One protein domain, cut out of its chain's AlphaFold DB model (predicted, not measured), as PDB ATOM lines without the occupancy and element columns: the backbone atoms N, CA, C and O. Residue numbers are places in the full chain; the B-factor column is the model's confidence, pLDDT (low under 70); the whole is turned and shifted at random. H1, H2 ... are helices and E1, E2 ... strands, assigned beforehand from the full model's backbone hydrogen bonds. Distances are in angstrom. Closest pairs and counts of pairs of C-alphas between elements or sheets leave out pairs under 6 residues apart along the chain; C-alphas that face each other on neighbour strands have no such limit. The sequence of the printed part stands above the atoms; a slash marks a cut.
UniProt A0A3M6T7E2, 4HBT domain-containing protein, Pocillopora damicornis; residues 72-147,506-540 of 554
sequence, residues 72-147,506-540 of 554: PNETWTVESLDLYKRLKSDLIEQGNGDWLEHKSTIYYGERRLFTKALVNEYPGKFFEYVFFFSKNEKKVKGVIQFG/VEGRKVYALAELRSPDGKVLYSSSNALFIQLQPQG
ATOM      1  N   PRO A  72       8.524 -48.226  15.620       74.44
ATOM      2  CA  PRO A  72       9.941 -47.904  15.527       74.44
ATOM      3  C   PRO A  72      10.294 -47.400  14.127       74.44
ATOM      4  O   PRO A  72       9.880 -47.989  13.128       74.44
ATOM      5  N   ASN A  73      11.055 -46.313  14.069       78.44
ATOM      6  CA  ASN A  73      11.501 -45.675  12.832       78.44
ATOM      7  C   ASN A  73      13.039 -45.691  12.744       78.44
ATOM      8  O   ASN A  73      13.714 -46.159  13.660       78.44
ATOM      9  N   GLU A  74      13.601 -45.161  11.659       81.38
ATOM     10  CA  GLU A  74      15.054 -45.157  11.410       81.38
ATOM     11  C   GLU A  74      15.880 -44.393  12.463       81.38
ATOM     12  O   GLU A  74      17.092 -44.570  12.537       81.38
ATOM     13  N   THR A  75      15.252 -43.564  13.303       83.50
ATOM     14  CA  THR A  75      15.942 -42.814  14.367       83.50
ATOM     15  C   THR A  75      16.048 -43.560  15.697       83.50
ATOM     16  O   THR A  75      16.678 -43.070  16.640       83.50
ATOM     17  N   TRP A  76      15.456 -44.752  15.792       86.88
ATOM     18  CA  TRP A  76      15.593 -45.609  16.963       86.88
ATOM     19  C   TRP A  76      17.012 -46.168  17.057       86.88
ATOM     20  O   TRP A  76      17.572 -46.693  16.097       86.88
ATOM     21  N   THR A  77      17.589 -46.087  18.251       88.38
ATOM     22  CA  THR A  77      18.848 -46.755  18.573       88.38
ATOM     23  C   THR A  77      18.658 -48.269  18.557       88.38
ATOM     24  O   THR A  77      17.561 -48.782  18.797       88.38
ATOM     25  N   VAL A  78      19.753 -48.998  18.324       89.31
ATOM     26  CA  VAL A  78      19.756 -50.471  18.344       89.31
ATOM     27  C   VAL A  78      19.216 -51.000  19.679       89.31
ATOM     28  O   VAL A  78      18.355 -51.873  19.691       89.31
ATOM     29  N   GLU A  79      19.635 -50.400  20.796       89.56
ATOM     30  CA  GLU A  79      19.188 -50.779  22.142       89.56
ATOM     31  C   GLU A  79      17.679 -50.559  22.350       89.56
ATOM     32  O   GLU A  79      16.993 -51.429  22.893       89.56
ATOM     33  N   SER A  80      17.135 -49.431  21.882       90.69
ATOM     34  CA  SER A  80      15.694 -49.152  21.951       90.69
ATOM     35  C   SER A  80      14.878 -50.124  21.105       90.69
ATOM     36  O   SER A  80      13.827 -50.598  21.543       90.69
ATOM     37  N   LEU A  81      15.367 -50.454  19.908       91.31
ATOM     38  CA  LEU A  81      14.710 -51.407  19.021       91.31
ATOM     39  C   LEU A  81      14.709 -52.822  19.616       91.31
ATOM     40  O   LEU A  81      13.693 -53.515  19.549       91.31
ATOM     41  N   ASP A  82      15.816 -53.239  20.226       91.62
ATOM     42  CA  ASP A  82      15.928 -54.543  20.880       91.62
ATOM     43  C   ASP A  82      15.019 -54.643  22.108       91.62
ATOM     44  O   ASP A  82      14.327 -55.652  22.282       91.62
ATOM     45  N   LEU A  83      14.944 -53.586  22.926       92.00
ATOM     46  CA  LEU A  83      14.013 -53.535  24.054       92.00
ATOM     47  C   LEU A  83      12.551 -53.573  23.579       92.00
ATOM     48  O   LEU A  83      11.743 -54.292  24.166       92.00
ATOM     49  N   TYR A  84      12.210 -52.860  22.498       93.19
ATOM     50  CA  TYR A  84      10.870 -52.906  21.903       93.19
ATOM     51  C   TYR A  84      10.513 -54.316  21.428       93.19
ATOM     52  O   TYR A  84       9.451 -54.825  21.784       93.19
ATOM     53  N   LYS A  85      11.400 -54.966  20.663       92.81
ATOM     54  CA  LYS A  85      11.186 -56.334  20.164       92.81
ATOM     55  C   LYS A  85      10.983 -57.320  21.309       92.81
ATOM     56  O   LYS A  85      10.064 -58.130  21.246       92.81
ATOM     57  N   ARG A  86      11.794 -57.216  22.370       92.50
ATOM     58  CA  ARG A  86      11.653 -58.045  23.574       92.50
ATOM     59  C   ARG A  86      10.283 -57.850  24.224       92.50
ATOM     60  O   ARG A  86       9.561 -58.820  24.402       92.50
ATOM     61  N   LEU A  87       9.884 -56.604  24.497       92.00
ATOM     62  CA  LEU A  87       8.578 -56.320  25.103       92.00
ATOM     63  C   LEU A  87       7.408 -56.767  24.221       92.00
ATOM     64  O   LEU A  87       6.421 -57.274  24.740       92.00
ATOM     65  N   LYS A  88       7.508 -56.604  22.900       91.81
ATOM     66  CA  LYS A  88       6.471 -57.046  21.964       91.81
ATOM     67  C   LYS A  88       6.314 -58.566  21.963       91.81
ATOM     68  O   LYS A  88       5.188 -59.050  22.058       91.81
ATOM     69  N   SER A  89       7.428 -59.295  21.906       91.88
ATOM     70  CA  SER A  89       7.438 -60.756  22.012       91.88
ATOM     71  C   SER A  89       6.813 -61.205  23.336       91.88
ATOM     72  O   SER A  89       5.866 -61.984  23.333       91.88
ATOM     73  N   ASP A  90       7.284 -60.660  24.459       90.75
ATOM     74  CA  ASP A  90       6.883 -61.108  25.798       90.75
ATOM     75  C   ASP A  90       5.425 -60.752  26.139       90.75
ATOM     76  O   ASP A  90       4.725 -61.540  26.775       90.75
ATOM     77  N   LEU A  91       4.954 -59.563  25.743       90.75
ATOM     78  CA  LEU A  91       3.632 -59.057  26.130       90.75
ATOM     79  C   LEU A  91       2.534 -59.389  25.115       90.75
ATOM     80  O   LEU A  91       1.400 -59.630  25.522       90.75
ATOM     81  N   ILE A  92       2.834 -59.383  23.811       89.12
ATOM     82  CA  ILE A  92       1.823 -59.559  22.755       89.12
ATOM     83  C   ILE A  92       1.886 -60.965  22.156       89.12
ATOM     84  O   ILE A  92       0.869 -61.647  22.120       89.12
ATOM     85  N   GLU A  93       3.053 -61.402  21.673       88.19
ATOM     86  CA  GLU A  93       3.166 -62.651  20.896       88.19
ATOM     87  C   GLU A  93       3.109 -63.901  21.783       88.19
ATOM     88  O   GLU A  93       2.448 -64.878  21.442       88.19
ATOM     89  N   GLN A  94       3.780 -63.855  22.935       83.81
ATOM     90  CA  GLN A  94       3.809 -64.919  23.944       83.81
ATOM     91  C   GLN A  94       2.872 -64.631  25.129       83.81
ATOM     92  O   GLN A  94       2.776 -65.430  26.062       83.81
ATOM     93  N   GLY A  95       2.195 -63.481  25.109       77.25
ATOM     94  CA  GLY A  95       1.304 -63.040  26.172       77.25
ATOM     95  C   GLY A  95      -0.046 -63.761  26.184       77.25
ATOM     96  O   GLY A  95      -0.438 -64.465  25.258       77.25
ATOM     97  N   ASN A  96      -0.815 -63.525  27.243       80.44
ATOM     98  CA  ASN A  96      -2.172 -64.055  27.439       80.44
ATOM     99  C   ASN A  96      -3.270 -63.273  26.675       80.44
ATOM    100  O   ASN A  96      -4.454 -63.458  26.955       80.44
ATOM    101  N   GLY A  97      -2.893 -62.374  25.758       82.38
ATOM    102  CA  GLY A  97      -3.808 -61.497  25.015       82.38
ATOM    103  C   GLY A  97      -4.320 -60.268  25.783       82.38
ATOM    104  O   GLY A  97      -5.134 -59.520  25.249       82.38
ATOM    105  N   ASP A  98      -3.859 -60.038  27.017       89.00
ATOM    106  CA  ASP A  98      -4.287 -58.904  27.853       89.00
ATOM    107  C   ASP A  98      -3.585 -57.579  27.501       89.00
ATOM    108  O   ASP A  98      -4.126 -56.486  27.693       89.00
ATOM    109  N   TRP A  99      -2.368 -57.671  26.974       92.38
ATOM    110  CA  TRP A  99      -1.538 -56.520  26.653       92.38
ATOM    111  C   TRP A  99      -1.724 -56.085  25.201       92.38
ATOM    112  O   TRP A  99      -1.675 -56.890  24.273       92.38
ATOM    113  N   LEU A 100      -1.893 -54.778  24.998       89.56
ATOM    114  CA  LEU A 100      -2.080 -54.167  23.685       89.56
ATOM    115  C   LEU A 100      -1.071 -53.039  23.460       89.56
ATOM    116  O   LEU A 100      -0.777 -52.255  24.364       89.56
ATOM    117  N   GLU A 101      -0.575 -52.914  22.228       89.25
ATOM    118  CA  GLU A 101       0.269 -51.784  21.827       89.25
ATOM    119  C   GLU A 101      -0.568 -50.493  21.762       89.25
ATOM    120  O   GLU A 101      -1.622 -50.427  21.117       89.25
ATOM    121  N   HIS A 102      -0.114 -49.444  22.444       84.50
ATOM    122  CA  HIS A 102      -0.769 -48.145  22.451       84.50
ATOM    123  C   HIS A 102      -0.460 -47.378  21.160       84.50
ATOM    124  O   HIS A 102       0.629 -46.831  20.976       84.50
ATOM    125  N   LYS A 103      -1.466 -47.271  20.292       77.25
ATOM    126  CA  LYS A 103      -1.409 -46.425  19.096       77.25
ATOM    127  C   LYS A 103      -1.680 -44.972  19.480       77.25
ATOM    128  O   LYS A 103      -2.780 -44.641  19.924       77.25
ATOM    129  N   SER A 104      -0.683 -44.111  19.313       63.78
ATOM    130  CA  SER A 104      -0.825 -42.670  19.504       63.78
ATOM    131  C   SER A 104      -1.310 -42.050  18.199       63.78
ATOM    132  O   SER A 104      -0.559 -41.936  17.234       63.78
ATOM    133  N   THR A 105      -2.579 -41.655  18.150       54.50
ATOM    134  CA  THR A 105      -3.138 -40.966  16.985       54.50
ATOM    135  C   THR A 105      -2.630 -39.526  16.960       54.50
ATOM    136  O   THR A 105      -2.864 -38.768  17.902       54.50
ATOM    137  N   ILE A 106      -1.943 -39.124  15.890       52.84
ATOM    138  CA  ILE A 106      -1.694 -37.704  15.633       52.84
ATOM    139  C   ILE A 106      -2.995 -37.123  15.078       52.84
ATOM    140  O   ILE A 106      -3.510 -37.591  14.064       52.84
ATOM    141  N   TYR A 107      -3.554 -36.124  15.756       52.66
ATOM    142  CA  TYR A 107      -4.655 -35.348  15.200       52.66
ATOM    143  C   TYR A 107      -4.104 -34.532  14.020       52.66
ATOM    144  O   TYR A 107      -3.233 -33.686  14.208       52.66
ATOM    145  N   TYR A 108      -4.569 -34.800  12.799       45.69
ATOM    146  CA  TYR A 108      -4.227 -33.971  11.641       45.69
ATOM    147  C   TYR A 108      -4.914 -32.601  11.801       45.69
ATOM    148  O   TYR A 108      -6.139 -32.527  11.894       45.69
ATOM    149  N   GLY A 109      -4.125 -31.523  11.906       57.59
ATOM    150  CA  GLY A 109      -4.583 -30.140  12.117       57.59
ATOM    151  C   GLY A 109      -3.589 -29.287  12.928       57.59
ATOM    152  O   GLY A 109      -2.461 -29.706  13.176       57.59
ATOM    153  N   GLU A 110      -4.008 -28.100  13.387       57.50
ATOM    154  CA  GLU A 110      -3.200 -27.195  14.243       57.50
ATOM    155  C   GLU A 110      -2.934 -27.741  15.664       57.50
ATOM    156  O   GLU A 110      -2.162 -27.162  16.426       57.50
ATOM    157  N   ARG A 111      -3.574 -28.851  16.060       56.25
ATOM    158  CA  ARG A 111      -3.452 -29.437  17.403       56.25
ATOM    159  C   ARG A 111      -2.626 -30.716  17.348       56.25
ATOM    160  O   ARG A 111      -3.053 -31.692  16.745       56.25
ATOM    161  N   ARG A 112      -1.480 -30.734  18.033       66.62
ATOM    162  CA  ARG A 112      -0.598 -31.907  18.144       66.62
ATOM    163  C   ARG A 112      -0.426 -32.318  19.607       66.62
ATOM    164  O   ARG A 112      -0.448 -31.475  20.501       66.62
ATOM    165  N   LEU A 113      -0.224 -33.614  19.850       71.06
ATOM    166  CA  LEU A 113       0.232 -34.110  21.153       71.06
ATOM    167  C   LEU A 113       1.619 -33.535  21.442       71.06
ATOM    168  O   LEU A 113       2.515 -33.690  20.617       71.06
ATOM    169  N   PHE A 114       1.806 -32.916  22.608       77.62
ATOM    170  CA  PHE A 114       3.061 -32.255  22.991       77.62
ATOM    171  C   PHE A 114       4.295 -33.146  22.779       77.62
ATOM    172  O   PHE A 114       5.267 -32.729  22.156       77.62
ATOM    173  N   THR A 115       4.223 -34.410  23.199       81.00
ATOM    174  CA  THR A 115       5.317 -35.388  23.086       81.00
ATOM    175  C   THR A 115       5.602 -35.878  21.667       81.00
ATOM    176  O   THR A 115       6.639 -36.493  21.440       81.00
ATOM    177  N   LYS A 116       4.704 -35.619  20.710       75.69
ATOM    178  CA  LYS A 116       4.840 -36.008  19.297       75.69
ATOM    179  C   LYS A 116       4.818 -34.801  18.345       75.69
ATOM    180  O   LYS A 116       4.859 -34.979  17.133       75.69
ATOM    181  N   ALA A 117       4.771 -33.573  18.870       71.50
ATOM    182  CA  ALA A 117       4.533 -32.365  18.078       71.50
ATOM    183  C   ALA A 117       5.640 -32.077  17.052       71.50
ATOM    184  O   ALA A 117       5.345 -31.538  15.987       71.50
ATOM    185  N   LEU A 118       6.878 -32.469  17.369       71.56
ATOM    186  CA  LEU A 118       8.087 -32.169  16.595       71.56
ATOM    187  C   LEU A 118       8.689 -33.392  15.886       71.56
ATOM    188  O   LEU A 118       9.788 -33.294  15.354       71.56
ATOM    189  N   VAL A 119       7.996 -34.536  15.861       70.31
ATOM    190  CA  VAL A 119       8.538 -35.791  15.293       70.31
ATOM    191  C   VAL A 119       8.878 -35.651  13.807       70.31
ATOM    192  O   VAL A 119       9.899 -36.168  13.368       70.31
ATOM    193  N   ASN A 120       8.074 -34.899  13.051       71.69
ATOM    194  CA  ASN A 120       8.300 -34.698  11.616       71.69
ATOM    195  C   ASN A 120       9.363 -33.628  11.320       71.69
ATOM    196  O   ASN A 120      10.033 -33.698  10.298       71.69
ATOM    197  N   GLU A 121       9.502 -32.631  12.196       76.44
ATOM    198  CA  GLU A 121      10.418 -31.495  12.002       76.44
ATOM    199  C   GLU A 121      11.832 -31.813  12.509       76.44
ATOM    200  O   GLU A 121      12.820 -31.389  11.914       76.44
ATOM    201  N   TYR A 122      11.937 -32.592  13.589       77.75
ATOM    202  CA  TYR A 122      13.196 -32.963  14.233       77.75
ATOM    203  C   TYR A 122      13.189 -34.446  14.646       77.75
ATOM    204  O   TYR A 122      13.127 -34.759  15.845       77.75
ATOM    205  N   PRO A 123      13.262 -35.377  13.676       80.62
ATOM    206  CA  PRO A 123      13.161 -36.809  13.947       80.62
ATOM    207  C   PRO A 123      14.298 -37.274  14.871       80.62
ATOM    208  O   PRO A 123      15.457 -36.878  14.709       80.62
ATOM    209  N   GLY A 124      13.966 -38.061  15.901       79.69
ATOM    210  CA  GLY A 124      14.923 -38.570  16.894       79.69
ATOM    211  C   GLY A 124      15.555 -37.533  17.839       79.69
ATOM    212  O   GLY A 124      16.387 -37.898  18.670       79.69
ATOM    213  N   LYS A 125      15.205 -36.238  17.750       83.50
ATOM    214  CA  LYS A 125      15.819 -35.184  18.588       83.50
ATOM    215  C   LYS A 125      15.131 -34.977  19.938       83.50
ATOM    216  O   LYS A 125      15.804 -34.541  20.870       83.50
ATOM    217  N   PHE A 126      13.841 -35.295  20.049       86.06
ATOM    218  CA  PHE A 126      13.045 -35.181  21.280       86.06
ATOM    219  C   PHE A 126      12.779 -36.551  21.917       86.06
ATOM    220  O   PHE A 126      13.674 -37.100  22.551       86.06
ATOM    221  N   PHE A 127      11.572 -37.101  21.768       88.00
ATOM    222  CA  PHE A 127      11.155 -38.346  22.406       88.00
ATOM    223  C   PHE A 127      10.764 -39.367  21.346       88.00
ATOM    224  O   PHE A 127       9.831 -39.141  20.575       88.00
ATOM    225  N   GLU A 128      11.421 -40.514  21.369       88.88
ATOM    226  CA  GLU A 128      10.985 -41.700  20.640       88.88
ATOM    227  C   GLU A 128      10.476 -42.706  21.665       88.88
ATOM    228  O   GLU A 128      11.180 -43.038  22.613       88.88
ATOM    229  N   TYR A 129       9.217 -43.125  21.560       91.19
ATOM    230  CA  TYR A 129       8.631 -44.002  22.569       91.19
ATOM    231  C   TYR A 129       7.482 -44.845  22.031       91.19
ATOM    232  O   TYR A 129       6.760 -44.425  21.120       91.19
ATOM    233  N   VAL A 130       7.300 -46.004  22.667       92.00
ATOM    234  CA  VAL A 130       6.165 -46.914  22.483       92.00
ATOM    235  C   VAL A 130       5.714 -47.429  23.842       92.00
ATOM    236  O   VAL A 130       6.539 -47.791  24.683       92.00
ATOM    237  N   PHE A 131       4.399 -47.479  24.043       92.94
ATOM    238  CA  PHE A 131       3.779 -48.008  25.251       92.94
ATOM    239  C   PHE A 131       2.925 -49.230  24.926       92.94
ATOM    240  O   PHE A 131       2.249 -49.282  23.902       92.94
ATOM    241  N   PHE A 132       2.910 -50.181  25.845       93.69
ATOM    242  CA  PHE A 132       2.028 -51.335  25.896       93.69
ATOM    243  C   PHE A 132       1.167 -51.183  27.139       93.69
ATOM    244  O   PHE A 132       1.686 -50.815  28.191       93.69
ATOM    245  N   PHE A 133      -0.132 -51.433  27.037       93.25
ATOM    246  CA  PHE A 133      -1.052 -51.278  28.160       93.25
ATOM    247  C   PHE A 133      -1.878 -52.541  28.374       93.25
ATOM    248  O   PHE A 133      -2.267 -53.199  27.411       93.25
ATOM    249  N   SER A 134      -2.194 -52.823  29.634       92.56
ATOM    250  CA  SER A 134      -3.182 -53.818  30.043       92.56
ATOM    251  C   SER A 134      -4.291 -53.122  30.834       92.56
ATOM    252  O   SER A 134      -4.032 -52.413  31.812       92.56
ATOM    253  N   LYS A 135      -5.546 -53.322  30.410       88.44
ATOM    254  CA  LYS A 135      -6.722 -52.815  31.143       88.44
ATOM    255  C   LYS A 135      -6.998 -53.641  32.399       88.44
ATOM    256  O   LYS A 135      -7.460 -53.076  33.388       88.44
ATOM    257  N   ASN A 136      -6.725 -54.947  32.362       88.69
ATOM    258  CA  ASN A 136      -6.994 -55.834  33.491       88.69
ATOM    259  C   ASN A 136      -5.987 -55.604  34.619       88.69
ATOM    260  O   ASN A 136      -6.386 -55.426  35.769       88.69
ATOM    261  N   GLU A 137      -4.698 -55.522  34.288       91.25
ATOM    262  CA  GLU A 137      -3.650 -55.210  35.260       91.25
ATOM    263  C   GLU A 137      -3.627 -53.724  35.639       91.25
ATOM    264  O   GLU A 137      -3.073 -53.372  36.681       91.25
ATOM    265  N   LYS A 138      -4.235 -52.848  34.821       94.81
ATOM    266  CA  LYS A 138      -4.169 -51.380  34.951       94.81
ATOM    267  C   LYS A 138      -2.720 -50.902  34.990       94.81
ATOM    268  O   LYS A 138      -2.327 -50.139  35.877       94.81
ATOM    269  N   LYS A 139      -1.938 -51.399  34.029       96.12
ATOM    270  CA  LYS A 139      -0.505 -51.130  33.892       96.12
ATOM    271  C   LYS A 139      -0.137 -50.699  32.487       96.12
ATOM    272  O   LYS A 139      -0.791 -51.068  31.512       96.12
ATOM    273  N   VAL A 140       0.967 -49.972  32.401       96.25
ATOM    274  CA  VAL A 140       1.677 -49.670  31.164       96.25
ATOM    275  C   VAL A 140       3.138 -50.057  31.315       96.25
ATOM    276  O   VAL A 140       3.746 -49.814  32.351       96.25
ATOM    277  N   LYS A 141       3.702 -50.627  30.256       96.25
ATOM    278  CA  LYS A 141       5.137 -50.855  30.087       96.25
ATOM    279  C   LYS A 141       5.577 -50.229  28.779       96.25
ATOM    280  O   LYS A 141       4.797 -50.194  27.831       96.25
ATOM    281  N   GLY A 142       6.806 -49.752  28.677       94.62
ATOM    282  CA  GLY A 142       7.255 -49.213  27.402       94.62
ATOM    283  C   GLY A 142       8.712 -48.834  27.317       94.62
ATOM    284  O   GLY A 142       9.463 -48.906  28.288       94.62
ATOM    285  N   VAL A 143       9.074 -48.424  26.109       94.81
ATOM    286  CA  VAL A 143      10.414 -47.980  25.738       94.81
ATOM    287  C   VAL A 143      10.371 -46.488  25.490       94.81
ATOM    288  O   VAL A 143       9.463 -46.007  24.811       94.81
ATOM    289  N   ILE A 144      11.351 -45.769  26.029       93.88
ATOM    290  CA  ILE A 144      11.548 -44.342  25.800       93.88
ATOM    291  C   ILE A 144      13.013 -44.111  25.440       93.88
ATOM    292  O   ILE A 144      13.906 -44.513  26.177       93.88
ATOM    293  N   GLN A 145      13.256 -43.402  24.351       92.00
ATOM    294  CA  GLN A 145      14.557 -42.906  23.939       92.00
ATOM    295  C   GLN A 145      14.548 -41.379  23.989       92.00
ATOM    296  O   GLN A 145      13.669 -40.717  23.427       92.00
ATOM    297  N   PHE A 146      15.552 -40.829  24.668       90.62
ATOM    298  CA  PHE A 146      15.724 -39.392  24.848       90.62
ATOM    299  C   PHE A 146      16.743 -38.845  23.849       90.62
ATOM    300  O   PHE A 146      17.936 -39.131  23.938       90.62
ATOM    301  N   GLY A 147      16.272 -38.042  22.901       87.25
ATOM    302  CA  GLY A 147      17.096 -37.397  21.885       87.25
ATOM    303  C   GLY A 147      17.885 -36.195  22.411       87.25
ATOM    304  O   GLY A 147      17.693 -35.724  23.535       87.25
ATOM    305  N   VAL A 506      -7.885 -46.096  43.852       96.06
ATOM    306  CA  VAL A 506      -8.978 -45.256  43.340       96.06
ATOM    307  C   VAL A 506      -9.914 -44.875  44.482       96.06
ATOM    308  O   VAL A 506     -10.413 -45.739  45.197       96.06
ATOM    309  N   GLU A 507     -10.168 -43.579  44.641       94.62
ATOM    310  CA  GLU A 507     -11.032 -43.002  45.674       94.62
ATOM    311  C   GLU A 507     -12.075 -42.083  45.018       94.62
ATOM    312  O   GLU A 507     -11.862 -40.881  44.816       94.62
ATOM    313  N   GLY A 508     -13.221 -42.654  44.644       91.62
ATOM    314  CA  GLY A 508     -14.262 -41.932  43.912       91.62
ATOM    315  C   GLY A 508     -13.742 -41.430  42.563       91.62
ATOM    316  O   GLY A 508     -13.418 -42.226  41.693       91.62
ATOM    317  N   ARG A 509     -13.643 -40.102  42.395       92.62
ATOM    318  CA  ARG A 509     -13.101 -39.473  41.171       92.62
ATOM    319  C   ARG A 509     -11.576 -39.328  41.168       92.62
ATOM    320  O   ARG A 509     -11.033 -38.814  40.195       92.62
ATOM    321  N   LYS A 510     -10.895 -39.701  42.253       95.94
ATOM    322  CA  LYS A 510      -9.438 -39.592  42.394       95.94
ATOM    323  C   LYS A 510      -8.786 -40.916  42.017       95.94
ATOM    324  O   LYS A 510      -9.087 -41.933  42.634       95.94
ATOM    325  N   VAL A 511      -7.879 -40.897  41.051       96.31
ATOM    326  CA  VAL A 511      -7.077 -42.057  40.649       96.31
ATOM    327  C   VAL A 511      -5.623 -41.766  40.990       96.31
ATOM    328  O   VAL A 511      -5.046 -40.813  40.473       96.31
ATOM    329  N   TYR A 512      -5.040 -42.563  41.879       97.12
ATOM    330  CA  TYR A 512      -3.634 -42.468  42.254       97.12
ATOM    331  C   TYR A 512      -2.851 -43.505  41.461       97.12
ATOM    332  O   TYR A 512      -3.227 -44.679  41.418       97.12
ATOM    333  N   ALA A 513      -1.771 -43.070  40.828       97.44
ATOM    334  CA  ALA A 513      -0.934 -43.915  39.995       97.44
ATOM    335  C   ALA A 513       0.545 -43.681  40.293       97.44
ATOM    336  O   ALA A 513       0.958 -42.596  40.716       97.44
ATOM    337  N   LEU A 514       1.330 -44.726  40.072       97.69
ATOM    338  CA  LEU A 514       2.767 -44.761  40.287       97.69
ATOM    339  C   LEU A 514       3.461 -45.078  38.966       97.69
ATOM    340  O   LEU A 514       2.871 -45.702  38.082       97.69
ATOM    341  N   ALA A 515       4.711 -44.649  38.831       97.50
ATOM    342  CA  ALA A 515       5.557 -45.086  37.733       97.50
ATOM    343  C   ALA A 515       7.034 -45.110  38.116       97.50
ATOM    344  O   ALA A 515       7.490 -44.351  38.975       97.50
ATOM    345  N   GLU A 516       7.790 -45.943  37.412       97.75
ATOM    346  CA  GLU A 516       9.239 -46.047  37.501       97.75
ATOM    347  C   GLU A 516       9.882 -45.978  36.115       97.75
ATOM    348  O   GLU A 516       9.392 -46.567  35.154       97.75
ATOM    349  N   LEU A 517      11.010 -45.271  36.040       96.62
ATOM    350  CA  LEU A 517      11.864 -45.171  34.862       96.62
ATOM    351  C   LEU A 517      13.212 -45.826  35.169       96.62
ATOM    352  O   LEU A 517      13.926 -45.383  36.075       96.62
ATOM    353  N   ARG A 518      13.562 -46.875  34.427       96.31
ATOM    354  CA  ARG A 518      14.718 -47.746  34.673       96.31
ATOM    355  C   ARG A 518      15.592 -47.908  33.431       96.31
ATOM    356  O   ARG A 518      15.173 -47.590  32.319       96.31
ATOM    357  N   SER A 519      16.805 -48.422  33.616       93.75
ATOM    358  CA  SER A 519      17.639 -48.909  32.512       93.75
ATOM    359  C   SER A 519      16.973 -50.097  31.794       93.75
ATOM    360  O   SER A 519      16.154 -50.789  32.405       93.75
ATOM    361  N   PRO A 520      17.325 -50.387  30.526       90.31
ATOM    362  CA  PRO A 520      16.757 -51.508  29.765       90.31
ATOM    363  C   PRO A 520      16.972 -52.882  30.413       90.31
ATOM    364  O   PRO A 520      16.195 -53.806  30.186       90.31
ATOM    365  N   ASP A 521      18.020 -53.021  31.229       87.44
ATOM    366  CA  ASP A 521      18.322 -54.225  32.011       87.44
ATOM    367  C   ASP A 521      17.685 -54.230  33.417       87.44
ATOM    368  O   ASP A 521      17.900 -55.162  34.190       87.44
ATOM    369  N   GLY A 522      16.931 -53.184  33.770       87.19
ATOM    370  CA  GLY A 522      16.224 -53.031  35.043       87.19
ATOM    371  C   GLY A 522      17.099 -52.701  36.260       87.19
ATOM    372  O   GLY A 522      16.548 -52.459  37.340       87.19
ATOM    373  N   LYS A 523      18.433 -52.663  36.119       89.81
ATOM    374  CA  LYS A 523      19.377 -52.527  37.245       89.81
ATOM    375  C   LYS A 523      19.445 -51.122  37.834       89.81
ATOM    376  O   LYS A 523      19.650 -50.978  39.037       89.81
ATOM    377  N   VAL A 524      19.299 -50.089  37.008       91.19
ATOM    378  CA  VAL A 524      19.385 -48.688  37.435       91.19
ATOM    379  C   VAL A 524      17.987 -48.094  37.461       91.19
ATOM    380  O   VAL A 524      17.301 -48.073  36.446       91.19
ATOM    381  N   LEU A 525      17.568 -47.572  38.616       94.06
ATOM    382  CA  LEU A 525      16.373 -46.737  38.733       94.06
ATOM    383  C   LEU A 525      16.778 -45.272  38.523       94.06
ATOM    384  O   LEU A 525      17.524 -44.711  39.332       94.06
ATOM    385  N   TYR A 526      16.292 -44.655  37.448       93.00
ATOM    386  CA  TYR A 526      16.552 -43.247  37.138       93.00
ATOM    387  C   TYR A 526      15.629 -42.330  37.931       93.00
ATOM    388  O   TYR A 526      16.092 -41.427  38.628       93.00
ATOM    389  N   SER A 527      14.324 -42.590  37.886       95.00
ATOM    390  CA  SER A 527      13.328 -41.802  38.613       95.00
ATOM    391  C   SER A 527      12.080 -42.613  38.926       95.00
ATOM    392  O   SER A 527      11.720 -43.514  38.172       95.00
ATOM    393  N   SER A 528      11.385 -42.250  40.000       97.06
ATOM    394  CA  SER A 528      10.038 -42.736  40.302       97.06
ATOM    395  C   SER A 528       9.066 -41.572  40.443       97.06
ATOM    396  O   SER A 528       9.474 -40.453  40.762       97.06
ATOM    397  N   SER A 529       7.782 -41.813  40.208       96.31
ATOM    398  CA  SER A 529       6.765 -40.767  40.277       96.31
ATOM    399  C   SER A 529       5.478 -41.228  40.931       96.31
ATOM    400  O   SER A 529       5.041 -42.352  40.695       96.31
ATOM    401  N   ASN A 530       4.839 -40.306  41.647       96.56
ATOM    402  CA  ASN A 530       3.504 -40.476  42.208       96.56
ATOM    403  C   ASN A 530       2.595 -39.406  41.608       96.56
ATOM    404  O   ASN A 530       2.916 -38.217  41.687       96.56
ATOM    405  N   ALA A 531       1.466 -39.808  41.038       96.75
ATOM    406  CA  ALA A 531       0.538 -38.894  40.394       96.75
ATOM    407  C   ALA A 531      -0.891 -39.072  40.903       96.75
ATOM    408  O   ALA A 531      -1.338 -40.184  41.191       96.75
ATOM    409  N   LEU A 532      -1.613 -37.957  40.975       96.50
ATOM    410  CA  LEU A 532      -3.047 -37.906  41.221       96.50
ATOM    411  C   LEU A 532      -3.745 -37.417  39.956       96.50
ATOM    412  O   LEU A 532      -3.498 -36.304  39.492       96.50
ATOM    413  N   PHE A 533      -4.669 -38.224  39.457       96.50
ATOM    414  CA  PHE A 533      -5.561 -37.898  38.356       96.50
ATOM    415  C   PHE A 533      -6.990 -37.719  38.861       96.50
ATOM    416  O   PHE A 533      -7.424 -38.386  39.803       96.50
ATOM    417  N   ILE A 534      -7.738 -36.822  38.220       95.06
ATOM    418  CA  ILE A 534      -9.149 -36.571  38.524       95.06
ATOM    419  C   ILE A 534      -9.993 -36.935  37.312       95.06
ATOM    420  O   ILE A 534      -9.785 -36.399  36.226       95.06
ATOM    421  N   GLN A 535     -10.963 -37.826  37.508       91.94
ATOM    422  CA  GLN A 535     -11.958 -38.145  36.493       91.94
ATOM    423  C   GLN A 535     -12.988 -37.013  36.388       91.94
ATOM    424  O   GLN A 535     -13.644 -36.629  37.370       91.94
ATOM    425  N   LEU A 536     -13.112 -36.460  35.185       87.19
ATOM    426  CA  LEU A 536     -14.089 -35.431  34.863       87.19
ATOM    427  C   LEU A 536     -15.463 -36.076  34.629       87.19
ATOM    428  O   LEU A 536     -15.564 -37.154  34.050       87.19
ATOM    429  N   GLN A 537     -16.523 -35.420  35.100       73.19
ATOM    430  CA  GLN A 537     -17.899 -35.808  34.787       73.19
ATOM    431  C   GLN A 537     -18.399 -34.922  33.641       73.19
ATOM    432  O   GLN A 537     -18.235 -33.702  33.734       73.19
ATOM    433  N   PRO A 538     -18.989 -35.486  32.575       57.38
ATOM    434  CA  PRO A 538     -19.580 -34.675  31.520       57.38
ATOM    435  C   PRO A 538     -20.775 -33.877  32.070       57.38
ATOM    436  O   PRO A 538     -21.557 -34.396  32.867       57.38
ATOM    437  N   GLN A 539     -20.923 -32.622  31.642       45.78
ATOM    438  CA  GLN A 539     -22.113 -31.799  31.885       45.78
ATOM    439  C   GLN A 539     -22.763 -31.433  30.541       45.78
ATOM    440  O   GLN A 539     -22.069 -31.000  29.626       45.78
ATOM    441  N   GLY A 540     -24.089 -31.579  30.435       52.22
ATOM    442  CA  GLY A 540     -24.882 -31.101  29.289       52.22
ATOM    443  C   GLY A 540     -24.694 -31.869  27.968       52.22
ATOM    444  O   GLY A 540     -24.288 -33.030  27.962       52.22
TER     445      GLY A 540
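AT A GLANCE: This is residues 72 to 147 and 506 to 540 of the 554 residues of the protein "4HBT domain-containing protein" of Pocillopora damicornis (UniProt A0A3M6T7E2). A helix, H1, packs along one face of a small antiparallel sheet, E1, E2 and E3, and a long separate hairpin, E4 and E5, passes near the sheet's edge strand E3 without touching it. Between E1 and E2 the chain makes a long excursion with no named element, residues 102 to 126, of which residues 107 to 112 stick out. The printed part has 111 residues, with one named helix and five named strands in the order H1 E1 E2 E3 E4 E5; the sheets run E1 - E2 - E3 and E4 - E5, both antiparallel. The class is mixed, helices and strands, with under half of the residues in named elements. The whole is only just loose, close to compact, with a radius of gyration of the C-alphas of 16.2 A and spans of 47 by 37 by 29 A.

HOW THE PARTS SIT: Look first at H1, residues 78 to 93, where every O i to N i+4 pair is within hydrogen-bond range. It is on the sheet of E1, residues 99 to 101, E2, residues 127 to 134, and E3, residues 139 to 146, at a height over the sheet of 9.5 A: two layers, a helix on one face of a sheet. H1 lies over E2 and E3 and runs along the strands, at 15 degrees to E2 on the local plane. The closest C-alphas of H1 and E3 are those of Tyr 84 and Val 143, 6.3 A apart. The three strands form a meander, each strand the antiparallel neighbour of the one before. In the hairpin E1 and E2, N 100 and O 133 are 2.9 A apart; in the hairpin E2 and E3, N 132 and O 141 are 2.7 A apart. E4, residues 510 to 518, and E5, residues 525 to 535, form another hairpin, antiparallel at 162 degrees, with N 511 and O 533 2.8 A apart. E3 and E4 are near each other, with 10 pairs of C-alphas within 10 A, while H1 is apart from both E4 and E5.

IN THESE COORDINATES: Find C-alpha 78 at (19.756, -50.471, 18.344), where H1 begins; it is 20.7 A long. E1 is 7.0 A long, E2 22.4 A, E3 22.0 A and E4 26.6 A. E5 is 29.7 A long and ends at C-alpha 535, (-11.958, -38.145, 36.493).

THE WHOLE: The two C-alphas farthest apart, those of Val 78 and Gly 540, are 49.9 A apart. Residues 148 to 505 are not printed, and C-alphas 147 and 506 are 34.7 A apart across this cut. Of the links printed whole, E1 to E2 is long. The model's pLDDT is under 70 at residues 104 to 112 and 538 to 540.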